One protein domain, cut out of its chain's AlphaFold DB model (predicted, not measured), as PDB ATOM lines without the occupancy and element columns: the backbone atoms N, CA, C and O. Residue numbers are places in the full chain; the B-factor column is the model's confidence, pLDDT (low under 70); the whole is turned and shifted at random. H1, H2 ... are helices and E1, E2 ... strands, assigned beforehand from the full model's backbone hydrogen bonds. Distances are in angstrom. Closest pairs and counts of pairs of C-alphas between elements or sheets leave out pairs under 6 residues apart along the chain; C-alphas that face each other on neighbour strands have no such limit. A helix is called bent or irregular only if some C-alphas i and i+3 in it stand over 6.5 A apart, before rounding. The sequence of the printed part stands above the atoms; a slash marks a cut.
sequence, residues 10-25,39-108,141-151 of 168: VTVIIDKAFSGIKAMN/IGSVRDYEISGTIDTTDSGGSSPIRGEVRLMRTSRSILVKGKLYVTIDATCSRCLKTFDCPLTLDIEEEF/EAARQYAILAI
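AT A GLANCE: This is residues 10 to 25, 39 to 108 and 141 to 151 of the 168 residues of the protein "DUF177 domain-containing protein" of Dehalococcoidia bacterium (UniProt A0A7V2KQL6). Four long, bent strands, E2 to E5, lie side by side in a twisted sheet that arches over the short helix H2, while short E1 adds to the edge beside E2. The first stretch, with the irregular helix H1, is loosely attached: H1 only grazes the sheet with its residues 10 to 14. The printed part has 97 residues, with two named helices and five named strands in the order H1 E1 E2 E3 E4 E5 H2, and its class is mixed, helices and strands. The mixed sheet runs E1 E2 E3 E4 E5, with E1 parallel to E2 and the other neighbours antiparallel. The whole is only just loose, close to compact, with a radius of gyration of the C-alphas of 15.1 A, and elongated, spanning 52 by 31 by 20 A.

IN THESE COORDINATES: H1, residues 10 to 16, begins at C-alpha 10 (40.867, -42.177, 7.414) and is only just irregular: C-alphas 12 and 15 are 6.7 A apart. E1 is residues 22 to 24. E2, residues 42 to 52, is 28.6 A long and bends by 65 degrees at residue 49. E3, residues 59 to 70, is 30.7 A long and bends by 63 degrees at residue 64. E4, residues 75 to 88, is 36.0 A long and bends by 60 degrees at residue 80. E5, residues 95 to 108, is 34.7 A long, bends by 66 degrees at residue 105 and ends at C-alpha 108 (32.229, -50.781, 32.652). H2, residues 141 to 150, is 14.2 A long and ends at C-alpha 150 (43.397, -54.860, 15.390).

HOW THE PARTS SIT: E2, E3, E4 and E5 form a meander, each strand the antiparallel neighbour of the one before, in three hairpins. N 45 and O 66 of E2 and E3 are 2.8 A apart, N 67 and O 78 of E3 and E4 2.7 A, and N 98 and O 85 of E5 and E4 2.8 A, each within hydrogen-bond range. Edge strand E1 is parallel to E2 at 18 degrees, with N 24 and O 46 at 2.9 A. H2 is on one face of the sheet, making two layers, helix over sheet. Its closest C-alphas to E5 are those of Tyr 146 and Leu 102, 6.1 A apart, and to E2 those of Arg 144 and Ile 51, also 6.1 A. H1 comes closest to E5 with the C-alphas of Val 10 and Pro 99, 7.5 A apart; H1 and H2 are apart. Every O i to N i+4 pair of H2 is within hydrogen-bond range; in H1 0 of 3 are, and 0 of 4 O i to N i+3 pairs.

THE WHOLE: The two C-alphas farthest apart, those of Ile 39 and Cys 92, are 52.0 A apart. Residues 26 to 38 are not printed, a gap of 27.1 A between C-alphas 25 and 39; residues 109 to 140 are not printed, a gap of 11.5 A between C-alphas 108 and 141. Of the links that are printed whole, H1 to E1 and E3 to E4 are tight, and E2 to E3 and E4 to E5 are short. The mean pLDDT of the printed part is 83.6, with residues 10 to 24 and 54 to 58 under 70.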
ATOM      1  N   VAL A  10      41.015 -42.511   5.978       41.59
ATOM      2  CA  VAL A  10      40.867 -42.177   7.414       41.59
ATOM      3  C   VAL A  10      41.159 -40.700   7.691       41.59
ATOM      4  O   VAL A  10      40.547 -40.124   8.581       41.59
ATOM      5  N   THR A  11      41.993 -40.040   6.879       37.19
ATOM      6  CA  THR A  11      42.271 -38.601   7.020       37.19
ATOM      7  C   THR A  11      41.141 -37.697   6.509       37.19
ATOM      8  O   THR A  11      41.097 -36.536   6.879       37.19
ATOM      9  N   VAL A  12      40.220 -38.183   5.666       37.12
ATOM     10  CA  VAL A  12      39.193 -37.327   5.023       37.12
ATOM     11  C   VAL A  12      37.816 -37.470   5.679       37.12
ATOM     12  O   VAL A  12      37.002 -36.554   5.611       37.12
ATOM     13  N   ILE A  13      37.538 -38.599   6.339       43.59
ATOM     14  CA  ILE A  13      36.248 -38.830   7.022       43.59
ATOM     15  C   ILE A  13      36.141 -38.012   8.316       43.59
ATOM     16  O   ILE A  13      35.034 -37.694   8.744       43.59
ATOM     17  N   ILE A  14      37.280 -37.630   8.895       46.88
ATOM     18  CA  ILE A  14      37.352 -36.999  10.208       46.88
ATOM     19  C   ILE A  14      36.512 -35.719  10.287       46.88
ATOM     20  O   ILE A  14      35.744 -35.582  11.219       46.88
ATOM     21  N   ASP A  15      36.588 -34.808   9.312       44.47
ATOM     22  CA  ASP A  15      36.043 -33.446   9.464       44.47
ATOM     23  C   ASP A  15      34.508 -33.331   9.363       44.47
ATOM     24  O   ASP A  15      33.955 -32.255   9.592       44.47
ATOM     25  N   LYS A  16      33.786 -34.398   8.985       44.69
ATOM     26  CA  LYS A  16      32.365 -34.291   8.590       44.69
ATOM     27  C   LYS A  16      31.323 -34.708   9.637       44.69
ATOM     28  O   LYS A  16      30.141 -34.519   9.354       44.69
ATOM     29  N   ALA A  17      31.698 -35.234  10.806       44.41
ATOM     30  CA  ALA A  17      30.733 -35.820  11.758       44.41
ATOM     31  C   ALA A  17      30.397 -34.965  13.008       44.41
ATOM     32  O   ALA A  17      29.496 -35.311  13.763       44.41
ATOM     33  N   PHE A  18      31.032 -33.806  13.214       46.66
ATOM     34  CA  PHE A  18      31.090 -33.142  14.534       46.66
ATOM     35  C   PHE A  18      29.915 -32.232  14.952       46.66
ATOM     36  O   PHE A  18      30.063 -31.387  15.836       46.66
ATOM     37  N   SER A  19      28.728 -32.348  14.356       42.31
ATOM     38  CA  SER A  19      27.623 -31.436  14.694       42.31
ATOM     39  C   SER A  19      26.749 -31.972  15.837       42.31
ATOM     40  O   SER A  19      25.717 -32.589  15.581       42.31
ATOM     41  N   GLY A  20      27.114 -31.672  17.091       53.19
ATOM     42  CA  GLY A  20      26.226 -31.813  18.264       53.19
ATOM     43  C   GLY A  20      26.701 -32.737  19.394       53.19
ATOM     44  O   GLY A  20      25.950 -32.955  20.343       53.19
ATOM     45  N   ILE A  21      27.924 -33.264  19.314       60.59
ATOM     46  CA  ILE A  21      28.514 -34.173  20.309       60.59
ATOM     47  C   ILE A  21      29.399 -33.373  21.281       60.59
ATOM     48  O   ILE A  21      30.010 -32.372  20.904       60.59
ATOM     49  N   LYS A  22      29.460 -33.779  22.558       62.72
ATOM     50  CA  LYS A  22      30.347 -33.135  23.537       62.72
ATOM     51  C   LYS A  22      31.799 -33.529  23.247       62.72
ATOM     52  O   LYS A  22      32.183 -34.664  23.518       62.72
ATOM     53  N   ALA A  23      32.586 -32.580  22.740       61.47
ATOM     54  CA  ALA A  23      34.024 -32.743  22.535       61.47
ATOM     55  C   ALA A  23      34.770 -32.851  23.873       61.47
ATOM     56  O   ALA A  23      34.635 -31.987  24.748       61.47
ATOM     57  N   MET A  24      35.552 -33.920  24.034       61.84
ATOM     58  CA  MET A  24      36.418 -34.159  25.186       61.84
ATOM     59  C   MET A  24      37.859 -34.414  24.728       61.84
ATOM     60  O   MET A  24      38.145 -35.329  23.957       61.84
ATOM     61  N   ASN A  25      38.793 -33.629  25.267       70.31
ATOM     62  CA  ASN A  25      40.236 -33.830  25.087       70.31
ATOM     63  C   ASN A  25      40.793 -34.800  26.141       70.31
ATOM     64  O   ASN A  25      41.786 -34.503  26.804       70.31
ATOM     65  N   ILE A  39      17.712 -46.673  33.675       96.06
ATOM     66  CA  ILE A  39      18.231 -47.732  32.801       96.06
ATOM     67  C   ILE A  39      17.817 -47.427  31.356       96.06
ATOM     68  O   ILE A  39      16.667 -47.080  31.093       96.06
ATOM     69  N   GLY A  40      18.757 -47.565  30.424       95.62
ATOM     70  CA  GLY A  40      18.572 -47.232  29.015       95.62
ATOM     71  C   GLY A  40      18.866 -45.772  28.670       95.62
ATOM     72  O   GLY A  40      18.815 -45.435  27.490       95.62
ATOM     73  N   SER A  41      19.207 -44.913  29.639       97.19
ATOM     74  CA  SER A  41      19.748 -43.583  29.342       97.19
ATOM     75  C   SER A  41      21.032 -43.683  28.524       97.19
ATOM     76  O   SER A  41      21.873 -44.548  28.777       97.19
ATOM     77  N   VAL A  42      21.191 -42.771  27.564       96.88
ATOM     78  CA  VAL A  42      22.310 -42.758  26.617       96.88
ATOM     79  C   VAL A  42      22.980 -41.391  26.590       96.88
ATOM     80  O   VAL A  42      22.304 -40.361  26.651       96.88
ATOM     81  N   ARG A  43      24.308 -41.374  26.443       95.50
ATOM     82  CA  ARG A  43      25.088 -40.175  26.122       95.50
ATOM     83  C   ARG A  43      26.155 -40.482  25.080       95.50
ATOM     84  O   ARG A  43      26.853 -41.484  25.187       95.50
ATOM     85  N   ASP A  44      26.275 -39.591  24.108       94.06
ATOM     86  CA  ASP A  44      27.285 -39.657  23.057       94.06
ATOM     87  C   ASP A  44      28.414 -38.658  23.369       94.06
ATOM     88  O   ASP A  44      28.157 -37.513  23.765       94.06
ATOM     89  N   TYR A  45      29.658 -39.098  23.203       91.88
ATOM     90  CA  TYR A  45      30.868 -38.317  23.449       91.88
ATOM     91  C   TYR A  45      31.840 -38.461  22.288       91.88
ATOM     92  O   TYR A  45      31.980 -39.534  21.702       91.88
ATOM     93  N   GLU A  46      32.554 -37.380  22.007       91.44
ATOM     94  CA  GLU A  46      33.719 -37.407  21.140       91.44
ATOM     95  C   GLU A  46      34.942 -37.405  22.044       91.44
ATOM     96  O   GLU A  46      35.094 -36.525  22.897       91.44
ATOM     97  N   ILE A  47      35.793 -38.407  21.872       90.88
ATOM     98  CA  ILE A  47      37.010 -38.559  22.653       90.88
ATOM     99  C   ILE A  47      38.229 -38.349  21.773       90.88
ATOM    100  O   ILE A  47      38.270 -38.739  20.603       90.88
ATOM    101  N   SER A  48      39.251 -37.757  22.370       90.75
ATOM    102  CA  SER A  48      40.584 -37.669  21.800       90.75
ATOM    103  C   SER A  48      41.619 -37.816  22.905       90.75
ATOM    104  O   SER A  48      41.406 -37.399  24.045       90.75
ATOM    105  N   GLY A  49      42.742 -38.435  22.574       90.38
ATOM    106  CA  GLY A  49      43.811 -38.683  23.523       90.38
ATOM    107  C   GLY A  49      44.944 -39.457  22.880       90.38
ATOM    108  O   GLY A  49      45.155 -39.404  21.666       90.38
ATOM    109  N   THR A  50      45.666 -40.195  23.706       89.50
ATOM    110  CA  THR A  50      46.790 -41.016  23.279       89.50
ATOM    111  C   THR A  50      46.769 -42.355  23.992       89.50
ATOM    112  O   THR A  50      46.409 -42.408  25.166       89.50
ATOM    113  N   ILE A  51      47.186 -43.416  23.307       88.75
ATOM    114  CA  ILE A  51      47.366 -44.745  23.898       88.75
ATOM    115  C   ILE A  51      48.760 -45.284  23.603       88.75
ATOM    116  O   ILE A  51      49.316 -45.037  22.532       88.75
ATOM    117  N   ASP A  52      49.292 -46.067  24.533       85.12
ATOM    118  CA  ASP A  52      50.574 -46.738  24.357       85.12
ATOM    119  C   ASP A  52      50.334 -48.130  23.776       85.12
ATOM    120  O   ASP A  52      49.812 -49.011  24.449       85.12
ATOM    121  N   THR A  53      50.667 -48.338  22.502       73.06
ATOM    122  CA  THR A  53      50.433 -49.621  21.806       73.06
ATOM    123  C   THR A  53      51.688 -50.475  21.671       73.06
ATOM    124  O   THR A  53      51.631 -51.568  21.112       73.06
ATOM    125  N   THR A  54      52.828 -49.979  22.148       68.12
ATOM    126  CA  THR A  54      54.114 -50.679  22.100       68.12
ATOM    127  C   THR A  54      54.747 -50.704  23.484       68.12
ATOM    128  O   THR A  54      54.710 -49.711  24.208       68.12
ATOM    129  N   ASP A  55      55.427 -51.803  23.814       58.09
ATOM    130  CA  ASP A  55      56.203 -51.924  25.060       58.09
ATOM    131  C   ASP A  55      57.392 -50.941  25.121       58.09
ATOM    132  O   ASP A  55      58.063 -50.812  26.140       58.09
ATOM    133  N   SER A  56      57.679 -50.248  24.013       54.72
ATOM    134  CA  SER A  56      58.794 -49.304  23.861       54.72
ATOM    135  C   SER A  56      58.440 -47.854  24.227       54.72
ATOM    136  O   SER A  56      59.287 -46.979  24.068       54.72
ATOM    137  N   GLY A  57      57.222 -47.588  24.719       55.72
ATOM    138  CA  GLY A  57      56.820 -46.262  25.210       55.72
ATOM    139  C   GLY A  57      56.401 -45.267  24.120       55.72
ATOM    140  O   GLY A  57      56.645 -44.069  24.252       55.72
ATOM    141  N   GLY A  58      55.808 -45.755  23.026       66.56
ATOM    142  CA  GLY A  58      55.278 -44.913  21.949       66.56
ATOM    143  C   GLY A  58      53.821 -44.504  22.177       66.56
ATOM    144  O   GLY A  58      52.950 -45.368  22.248       66.56
ATOM    145  N   SER A  59      53.569 -43.192  22.206       80.44
ATOM    146  CA  SER A  59      52.239 -42.597  22.369       80.44
ATOM    147  C   SER A  59      51.556 -42.414  21.009       80.44
ATOM    148  O   SER A  59      51.992 -41.608  20.186       80.44
ATOM    149  N   SER A  60      50.492 -43.176  20.755       86.75
ATOM    150  CA  SER A  60      49.735 -43.142  19.497       86.75
ATOM    151  C   SER A  60      48.465 -42.300  19.655       86.75
ATOM    152  O   SER A  60      47.649 -42.609  20.531       86.75
ATOM    153  N   PRO A  61      48.249 -41.255  18.833       89.56
ATOM    154  CA  PRO A  61      47.049 -40.437  18.924       89.56
ATOM    155  C   PRO A  61      45.818 -41.262  18.550       89.56
ATOM    156  O   PRO A  61      45.779 -41.916  17.504       89.56
ATOM    157  N   ILE A  62      44.798 -41.187  19.397       91.31
ATOM    158  CA  ILE A  62      43.511 -41.847  19.210       91.31
ATOM    159  C   ILE A  62      42.389 -40.820  19.277       91.31
ATOM    160  O   ILE A  62      42.445 -39.854  20.039       91.31
ATOM    161  N   ARG A  63      41.355 -41.026  18.467       94.00
ATOM    162  CA  ARG A  63      40.130 -40.227  18.510       94.00
ATOM    163  C   ARG A  63      38.940 -41.005  17.988       94.00
ATOM    164  O   ARG A  63      39.111 -41.938  17.206       94.00
ATOM    165  N   GLY A  64      37.743 -40.579  18.341       92.31
ATOM    166  CA  GLY A  64      36.525 -41.125  17.767       92.31
ATOM    167  C   GLY A  64      35.308 -40.809  18.607       92.31
ATOM    168  O   GLY A  64      35.339 -39.942  19.478       92.31
ATOM    169  N   GLU A  65      34.240 -41.541  18.337       93.44
ATOM    170  CA  GLU A  65      32.955 -41.353  18.993       93.44
ATOM    171  C   GLU A  65      32.604 -42.588  19.808       93.44
ATOM    172  O   GLU A  65      32.778 -43.727  19.357       93.44
ATOM    173  N   VAL A  66      32.083 -42.346  21.007       95.69
ATOM    174  CA  VAL A  66      31.593 -43.381  21.909       95.69
ATOM    175  C   VAL A  66      30.197 -43.033  22.401       95.69
ATOM    176  O   VAL A  66      29.898 -41.903  22.784       95.69
ATOM    177  N   ARG A  67      29.347 -44.048  22.420       96.62
ATOM    178  CA  ARG A  67      28.012 -44.054  22.987       96.62
ATOM    179  C   ARG A  67      28.043 -44.830  24.290       96.62
ATOM    180  O   ARG A  67      28.319 -46.028  24.297       96.62
ATOM    181  N   LEU A  68      27.719 -44.152  25.380       97.56
ATOM    182  CA  LEU A  68      27.563 -44.743  26.701       97.56
ATOM    183  C   LEU A  68      26.079 -44.975  26.964       97.56
ATOM    184  O   LEU A  68      25.278 -44.054  26.822       97.56
ATOM    185  N   MET A  69      25.714 -46.182  27.387       98.06
ATOM    186  CA  MET A  69      24.351 -46.541  27.769       98.06
ATOM    187  C   MET A  69      24.321 -47.107  29.186       98.06
ATOM    188  O   MET A  69      25.020 -48.072  29.495       98.06
ATOM    189  N   ARG A  70      23.474 -46.543  30.049       96.88
ATOM    190  CA  ARG A  70      23.246 -47.059  31.401       96.88
ATOM    191  C   ARG A  70      22.512 -48.398  31.327       96.88
ATOM    192  O   ARG A  70      21.393 -48.463  30.823       96.88
ATOM    193  N   THR A  71      23.109 -49.460  31.858       95.31
ATOM    194  CA  THR A  71      22.436 -50.760  32.032       95.31
ATOM    195  C   THR A  71      21.852 -50.862  33.448       95.31
ATOM    196  O   THR A  71      21.767 -49.861  34.156       95.31
ATOM    197  N   SER A  72      21.432 -52.046  33.901       91.81
ATOM    198  CA  SER A  72      21.027 -52.247  35.300       91.81
ATOM    199  C   SER A  72      22.199 -52.107  36.281       91.81
ATOM    200  O   SER A  72      22.050 -51.504  37.344       91.81
ATOM    201  N   ARG A  73      23.392 -52.595  35.916       90.62
ATOM    202  CA  ARG A  73      24.553 -52.729  36.821       90.62
ATOM    203  C   ARG A  73      25.858 -52.101  36.318       90.62
ATOM    204  O   ARG A  73      26.816 -52.041  37.069       90.62
ATOM    205  N   SER A  74      25.892 -51.639  35.075       95.00
ATOM    206  CA  SER A  74      27.093 -51.157  34.381       95.00
ATOM    207  C   SER A  74      26.760 -49.966  33.473       95.00
ATOM    208  O   SER A  74      25.617 -49.482  33.424       95.00
ATOM    209  N   ILE A  75      27.771 -49.502  32.744       97.38
ATOM    210  CA  ILE A  75      27.629 -48.702  31.532       97.38
ATOM    211  C   ILE A  75      28.180 -49.515  30.365       97.38
ATOM    212  O   ILE A  75      29.327 -49.945  30.401       97.38
ATOM    213  N   LEU A  76      27.368 -49.694  29.326       97.56
ATOM    214  CA  LEU A  76      27.813 -50.252  28.056       97.56
ATOM    215  C   LEU A  76      28.391 -49.127  27.202       97.56
ATOM    216  O   LEU A  76      27.693 -48.157  26.901       97.56
ATOM    217  N   VAL A  77      29.645 -49.270  26.795       97.81
ATOM    218  CA  VAL A  77      30.324 -48.380  25.859       97.81
ATOM    219  C   VAL A  77      30.332 -49.041  24.493       97.81
ATOM    220  O   VAL A  77      30.840 -50.146  24.349       97.81
ATOM    221  N   LYS A  78      29.814 -48.349  23.479       97.69
ATOM    222  CA  LYS A  78      29.964 -48.733  22.072       97.69
ATOM    223  C   LYS A  78      30.565 -47.591  21.285       97.69
ATOM    224  O   LYS A  78      30.100 -46.467  21.428       97.69
ATOM    225  N   GLY A  79      31.540 -47.837  20.424       95.19
ATOM    226  CA  GLY A  79      32.140 -46.738  19.676       95.19
ATOM    227  C   GLY A  79      33.067 -47.164  18.560       95.19
ATOM    228  O   GLY A  79      33.512 -48.307  18.502       95.19
ATOM    229  N   LYS A  80      33.367 -46.208  17.682       95.50
ATOM    230  CA  LYS A  80      34.357 -46.370  16.620       95.50
ATOM    231  C   LYS A  80      35.500 -45.400  16.857       95.50
ATOM    232  O   LYS A  80      35.319 -44.187  16.739       95.50
ATOM    233  N   LEU A  81      36.671 -45.944  17.174       94.19
ATOM    234  CA  LEU A  81      37.893 -45.178  17.382       94.19
ATOM    235  C   LEU A  81      38.869 -45.379  16.227       94.19
ATOM    236  O   LEU A  81      38.910 -46.422  15.578       94.19
ATOM    237  N   TYR A  82      39.680 -44.362  15.993       93.75
ATOM    238  CA  TYR A  82      40.718 -44.336  14.982       93.75
ATOM    239  C   TYR A  82      42.036 -44.036  15.670       93.75
ATOM    240  O   TYR A  82      42.155 -43.032  16.375       93.75
ATOM    241  N   VAL A  83      43.021 -44.894  15.441       91.56
ATOM    242  CA  VAL A  83      44.374 -44.746  15.972       91.56
ATOM    243  C   VAL A  83      45.370 -44.994  14.851       91.56
ATOM    244  O   VAL A  83      45.128 -45.820  13.972       91.56
ATOM    245  N   THR A  84      46.488 -44.283  14.873       89.44
ATOM    246  CA  THR A  84      47.629 -44.571  14.003       89.44
ATOM    247  C   THR A  84      48.768 -45.058  14.874       89.44
ATOM    248  O   THR A  84      49.209 -44.314  15.744       89.44
ATOM    249  N   ILE A  85      49.213 -46.294  14.648       88.25
ATOM    250  CA  ILE A  85      50.299 -46.913  15.413       88.25
ATOM    251  C   ILE A  85      51.562 -47.040  14.564       88.25
ATOM    252  O   ILE A  85      51.483 -47.174  13.340       88.25
ATOM    253  N   ASP A  86      52.714 -47.106  15.219       87.56
ATOM    254  CA  ASP A  86      53.960 -47.508  14.572       87.56
ATOM    255  C   ASP A  86      53.983 -49.029  14.374       87.56
ATOM    256  O   ASP A  86      53.920 -49.802  15.333       87.56
ATOM    257  N   ALA A  87      54.093 -49.478  13.123       86.75
ATOM    258  CA  ALA A  87      54.207 -50.893  12.784       86.75
ATOM    259  C   ALA A  87      55.467 -51.178  11.963       86.75
ATOM    260  O   ALA A  87      55.924 -50.359  11.168       86.75
ATOM    261  N   THR A  88      56.007 -52.389  12.097       89.56
ATOM    262  CA  THR A  88      57.170 -52.834  11.317       89.56
ATOM    263  C   THR A  88      56.726 -53.689  10.143       89.56
ATOM    264  O   THR A  88      56.111 -54.738  10.317       89.56
ATOM    265  N   CYS A  89      57.067 -53.273   8.924       90.62
ATOM    266  CA  CYS A  89      56.697 -53.994   7.713       90.62
ATOM    267  C   CYS A  89      57.329 -55.392   7.673       90.62
ATOM    268  O   CYS A  89      58.551 -55.521   7.633       90.62
ATOM    269  N   SER A  90      56.515 -56.442   7.546       91.25
ATOM    270  CA  SER A  90      56.998 -57.831   7.537       91.25
ATOM    271  C   SER A  90      57.864 -58.196   6.323       91.25
ATOM    272  O   SER A  90      58.475 -59.260   6.317       91.25
ATOM    273  N   ARG A  91      57.898 -57.362   5.270       91.44
ATOM    274  CA  ARG A  91      58.690 -57.618   4.050       91.44
ATOM    275  C   ARG A  91      59.998 -56.833   3.995       91.44
ATOM    276  O   ARG A  91      61.016 -57.391   3.602       91.44
ATOM    277  N   CYS A  92      59.969 -55.536   4.299       92.50
ATOM    278  CA  CYS A  92      61.149 -54.668   4.184       92.50
ATOM    279  C   CYS A  92      61.724 -54.208   5.524       92.50
ATOM    280  O   CYS A  92      62.719 -53.491   5.509       92.50
ATOM    281  N   LEU A  93      61.097 -54.583   6.647       90.75
ATOM    282  CA  LEU A  93      61.499 -54.246   8.019       90.75
ATOM    283  C   LEU A  93      61.546 -52.744   8.341       90.75
ATOM    284  O   LEU A  93      62.001 -52.359   9.411       90.75
ATOM    285  N   LYS A  94      61.048 -51.881   7.448       89.56
ATOM    286  CA  LYS A  94      60.877 -50.453   7.734       89.56
ATOM    287  C   LYS A  94      59.679 -50.247   8.655       89.56
ATOM    288  O   LYS A  94      58.632 -50.868   8.437       89.56
ATOM    289  N   THR A  95      59.835 -49.355   9.624       89.00
ATOM    290  CA  THR A  95      58.723 -48.811  10.400       89.00
ATOM    291  C   THR A  95      57.849 -47.930   9.510       89.00
ATOM    292  O   THR A  95      58.333 -47.331   8.541       89.00
ATOM    293  N   PHE A  96      56.548 -47.918   9.772       87.88
ATOM    294  CA  PHE A  96      55.582 -47.096   9.058       87.88
ATOM    295  C   PHE A  96      54.311 -46.891   9.890       87.88
ATOM    296  O   PHE A  96      53.939 -47.756  10.683       87.88
ATOM    297  N   ASP A  97      53.621 -45.786   9.618       88.50
ATOM    298  CA  ASP A  97      52.331 -45.450  10.213       88.50
ATOM    299  C   ASP A  97      51.250 -46.422   9.731       88.50
ATOM    300  O   ASP A  97      50.939 -46.502   8.536       88.50
ATOM    301  N   CYS A  98      50.651 -47.152  10.664       87.69
ATOM    302  CA  CYS A  98      49.586 -48.100  10.395       87.69
ATOM    303  C   CYS A  98      48.266 -47.589  10.998       87.69
ATOM    304  O   CYS A  98      48.077 -47.662  12.215       87.69
ATOM    305  N   PRO A  99      47.348 -47.047  10.173       90.38
ATOM    306  CA  PRO A  99      46.034 -46.628  10.641       90.38
ATOM    307  C   PRO A  99      45.155 -47.843  10.956       90.38
ATOM    308  O   PRO A  99      44.939 -48.707  10.104       90.38
ATOM    309  N   LEU A 100      44.584 -47.861  12.156       90.31
ATOM    310  CA  LEU A 100      43.643 -48.866  12.637       90.31
ATOM    311  C   LEU A 100      42.281 -48.228  12.923       90.31
ATOM    312  O   LEU A 100      42.164 -47.050  13.266       90.31
ATOM    313  N   THR A 101      41.232 -49.027  12.770       94.19
ATOM    314  CA  THR A 101      39.869 -48.689  13.190       94.19
ATOM    315  C   THR A 101      39.450 -49.703  14.239       94.19
ATOM    316  O   THR A 101      39.567 -50.903  14.001       94.19
ATOM    317  N   LEU A 102      39.010 -49.215  15.393       94.44
ATOM    318  CA  LEU A 102      38.623 -50.015  16.545       94.44
ATOM    319  C   LEU A 102      37.112 -49.900  16.716       94.44
ATOM    320  O   LEU A 102      36.607 -48.792  16.895       94.44
ATOM    321  N   ASP A 103      36.404 -51.021  16.659       95.44
ATOM    322  CA  ASP A 103      34.977 -51.108  16.970       95.44
ATOM    323  C   ASP A 103      34.837 -51.617  18.411       95.44
ATOM    324  O   ASP A 103      34.866 -52.821  18.639       95.44
ATOM    325  N   ILE A 104      34.764 -50.703  19.383       95.06
ATOM    326  CA  ILE A 104      34.723 -51.028  20.818       95.06
ATOM    327  C   ILE A 104      33.293 -51.351  21.240       95.06
ATOM    328  O   ILE A 104      32.371 -50.597  20.919       95.06
ATOM    329  N   GLU A 105      33.126 -52.421  22.017       96.62
ATOM    330  CA  GLU A 105      31.881 -52.774  22.698       96.62
ATOM    331  C   GLU A 105      32.194 -53.418  24.057       96.62
ATOM    332  O   GLU A 105      32.481 -54.605  24.119       96.62
ATOM    333  N   GLU A 106      32.159 -52.636  25.140       96.06
ATOM    334  CA  GLU A 106      32.601 -53.085  26.471       96.06
ATOM    335  C   GLU A 106      31.691 -52.606  27.605       96.06
ATOM    336  O   GLU A 106      31.146 -51.499  27.565       96.06
ATOM    337  N   GLU A 107      31.548 -53.425  28.651       95.50
ATOM    338  CA  GLU A 107      30.851 -53.047  29.885       95.50
ATOM    339  C   GLU A 107      31.826 -52.535  30.952       95.50
ATOM    340  O   GLU A 107      32.803 -53.198  31.296       95.50
ATOM    341  N   PHE A 108      31.500 -51.384  31.540       96.31
ATOM    342  CA  PHE A 108      32.229 -50.781  32.652       96.31
ATOM    343  C   PHE A 108      31.383 -50.810  33.927       96.31
ATOM    344  O   PHE A 108      30.247 -50.318  33.953       96.31
ATOM    345  N   GLU A 141      42.650 -48.308  28.604       92.06
ATOM    346  CA  GLU A 141      42.944 -49.744  28.665       92.06
ATOM    347  C   GLU A 141      42.185 -50.519  27.582       92.06
ATOM    348  O   GLU A 141      42.800 -51.244  26.801       92.06
ATOM    349  N   ALA A 142      40.867 -50.313  27.478       94.19
ATOM    350  CA  ALA A 142      40.039 -50.959  26.462       94.19
ATOM    351  C   ALA A 142      40.531 -50.609  25.051       94.19
ATOM    352  O   ALA A 142      40.773 -51.487  24.226       94.19
ATOM    353  N   ALA A 143      40.775 -49.324  24.781       93.62
ATOM    354  CA  ALA A 143      41.299 -48.874  23.501       93.62
ATOM    355  C   ALA A 143      42.662 -49.503  23.172       93.62
ATOM    356  O   ALA A 143      42.872 -49.914  22.030       93.62
ATOM    357  N   ARG A 144      43.569 -49.637  24.151       92.19
ATOM    358  CA  ARG A 144      44.851 -50.331  23.952       92.19
ATOM    359  C   ARG A 144      44.644 -51.794  23.571       92.19
ATOM    360  O   ARG A 144      45.247 -52.253  22.604       92.19
ATOM    361  N   GLN A 145      43.797 -52.518  24.299       92.44
ATOM    362  CA  GLN A 145      43.520 -53.929  24.025       92.44
ATOM    363  C   GLN A 145      42.948 -54.123  22.616       92.44
ATOM    364  O   GLN A 145      43.467 -54.931  21.845       92.44
ATOM    365  N   TYR A 146      41.954 -53.319  22.228       93.75
ATOM    366  CA  TYR A 146      41.391 -53.358  20.876       93.75
ATOM    367  C   TYR A 146      42.420 -52.981  19.809       93.75
ATOM    368  O   TYR A 146      42.451 -53.607  18.751       93.75
ATOM    369  N   ALA A 147      43.287 -52.000  20.074       91.50
ATOM    370  CA  ALA A 147      44.353 -51.627  19.152       91.50
ATOM    371  C   ALA A 147      45.312 -52.791  18.897       91.50
ATOM    372  O   ALA A 147      45.588 -53.085  17.737       91.50
ATOM    373  N   ILE A 148      45.750 -53.489  19.950       89.75
ATOM    374  CA  ILE A 148      46.614 -54.677  19.850       89.75
ATOM    375  C   ILE A 148      45.932 -55.778  19.028       89.75
ATOM    376  O   ILE A 148      46.560 -56.371  18.152       89.75
ATOM    377  N   LEU A 149      44.641 -56.025  19.269       90.31
ATOM    378  CA  LEU A 149      43.861 -57.028  18.535       90.31
ATOM    379  C   LEU A 149      43.634 -56.655  17.061       90.31
ATOM    380  O   LEU A 149      43.520 -57.539  16.212       90.31
ATOM    381  N   ALA A 150      43.583 -55.361  16.747       90.81
ATOM    382  CA  ALA A 150      43.397 -54.860  15.390       90.81
ATOM    383  C   ALA A 150      44.684 -54.884  14.547       90.81
ATOM    384  O   ALA A 150      44.606 -54.723  13.324       90.81
ATOM    385  N   ILE A 151      45.863 -55.093  15.153       88.19
ATOM    386  CA  ILE A 151      47.130 -55.152  14.415       88.19
ATOM    387  C   ILE A 151      47.110 -56.353  13.455       88.19
ATOM    388  O   ILE A 151      46.949 -57.500  13.881       88.19
TER     389      ILE A 151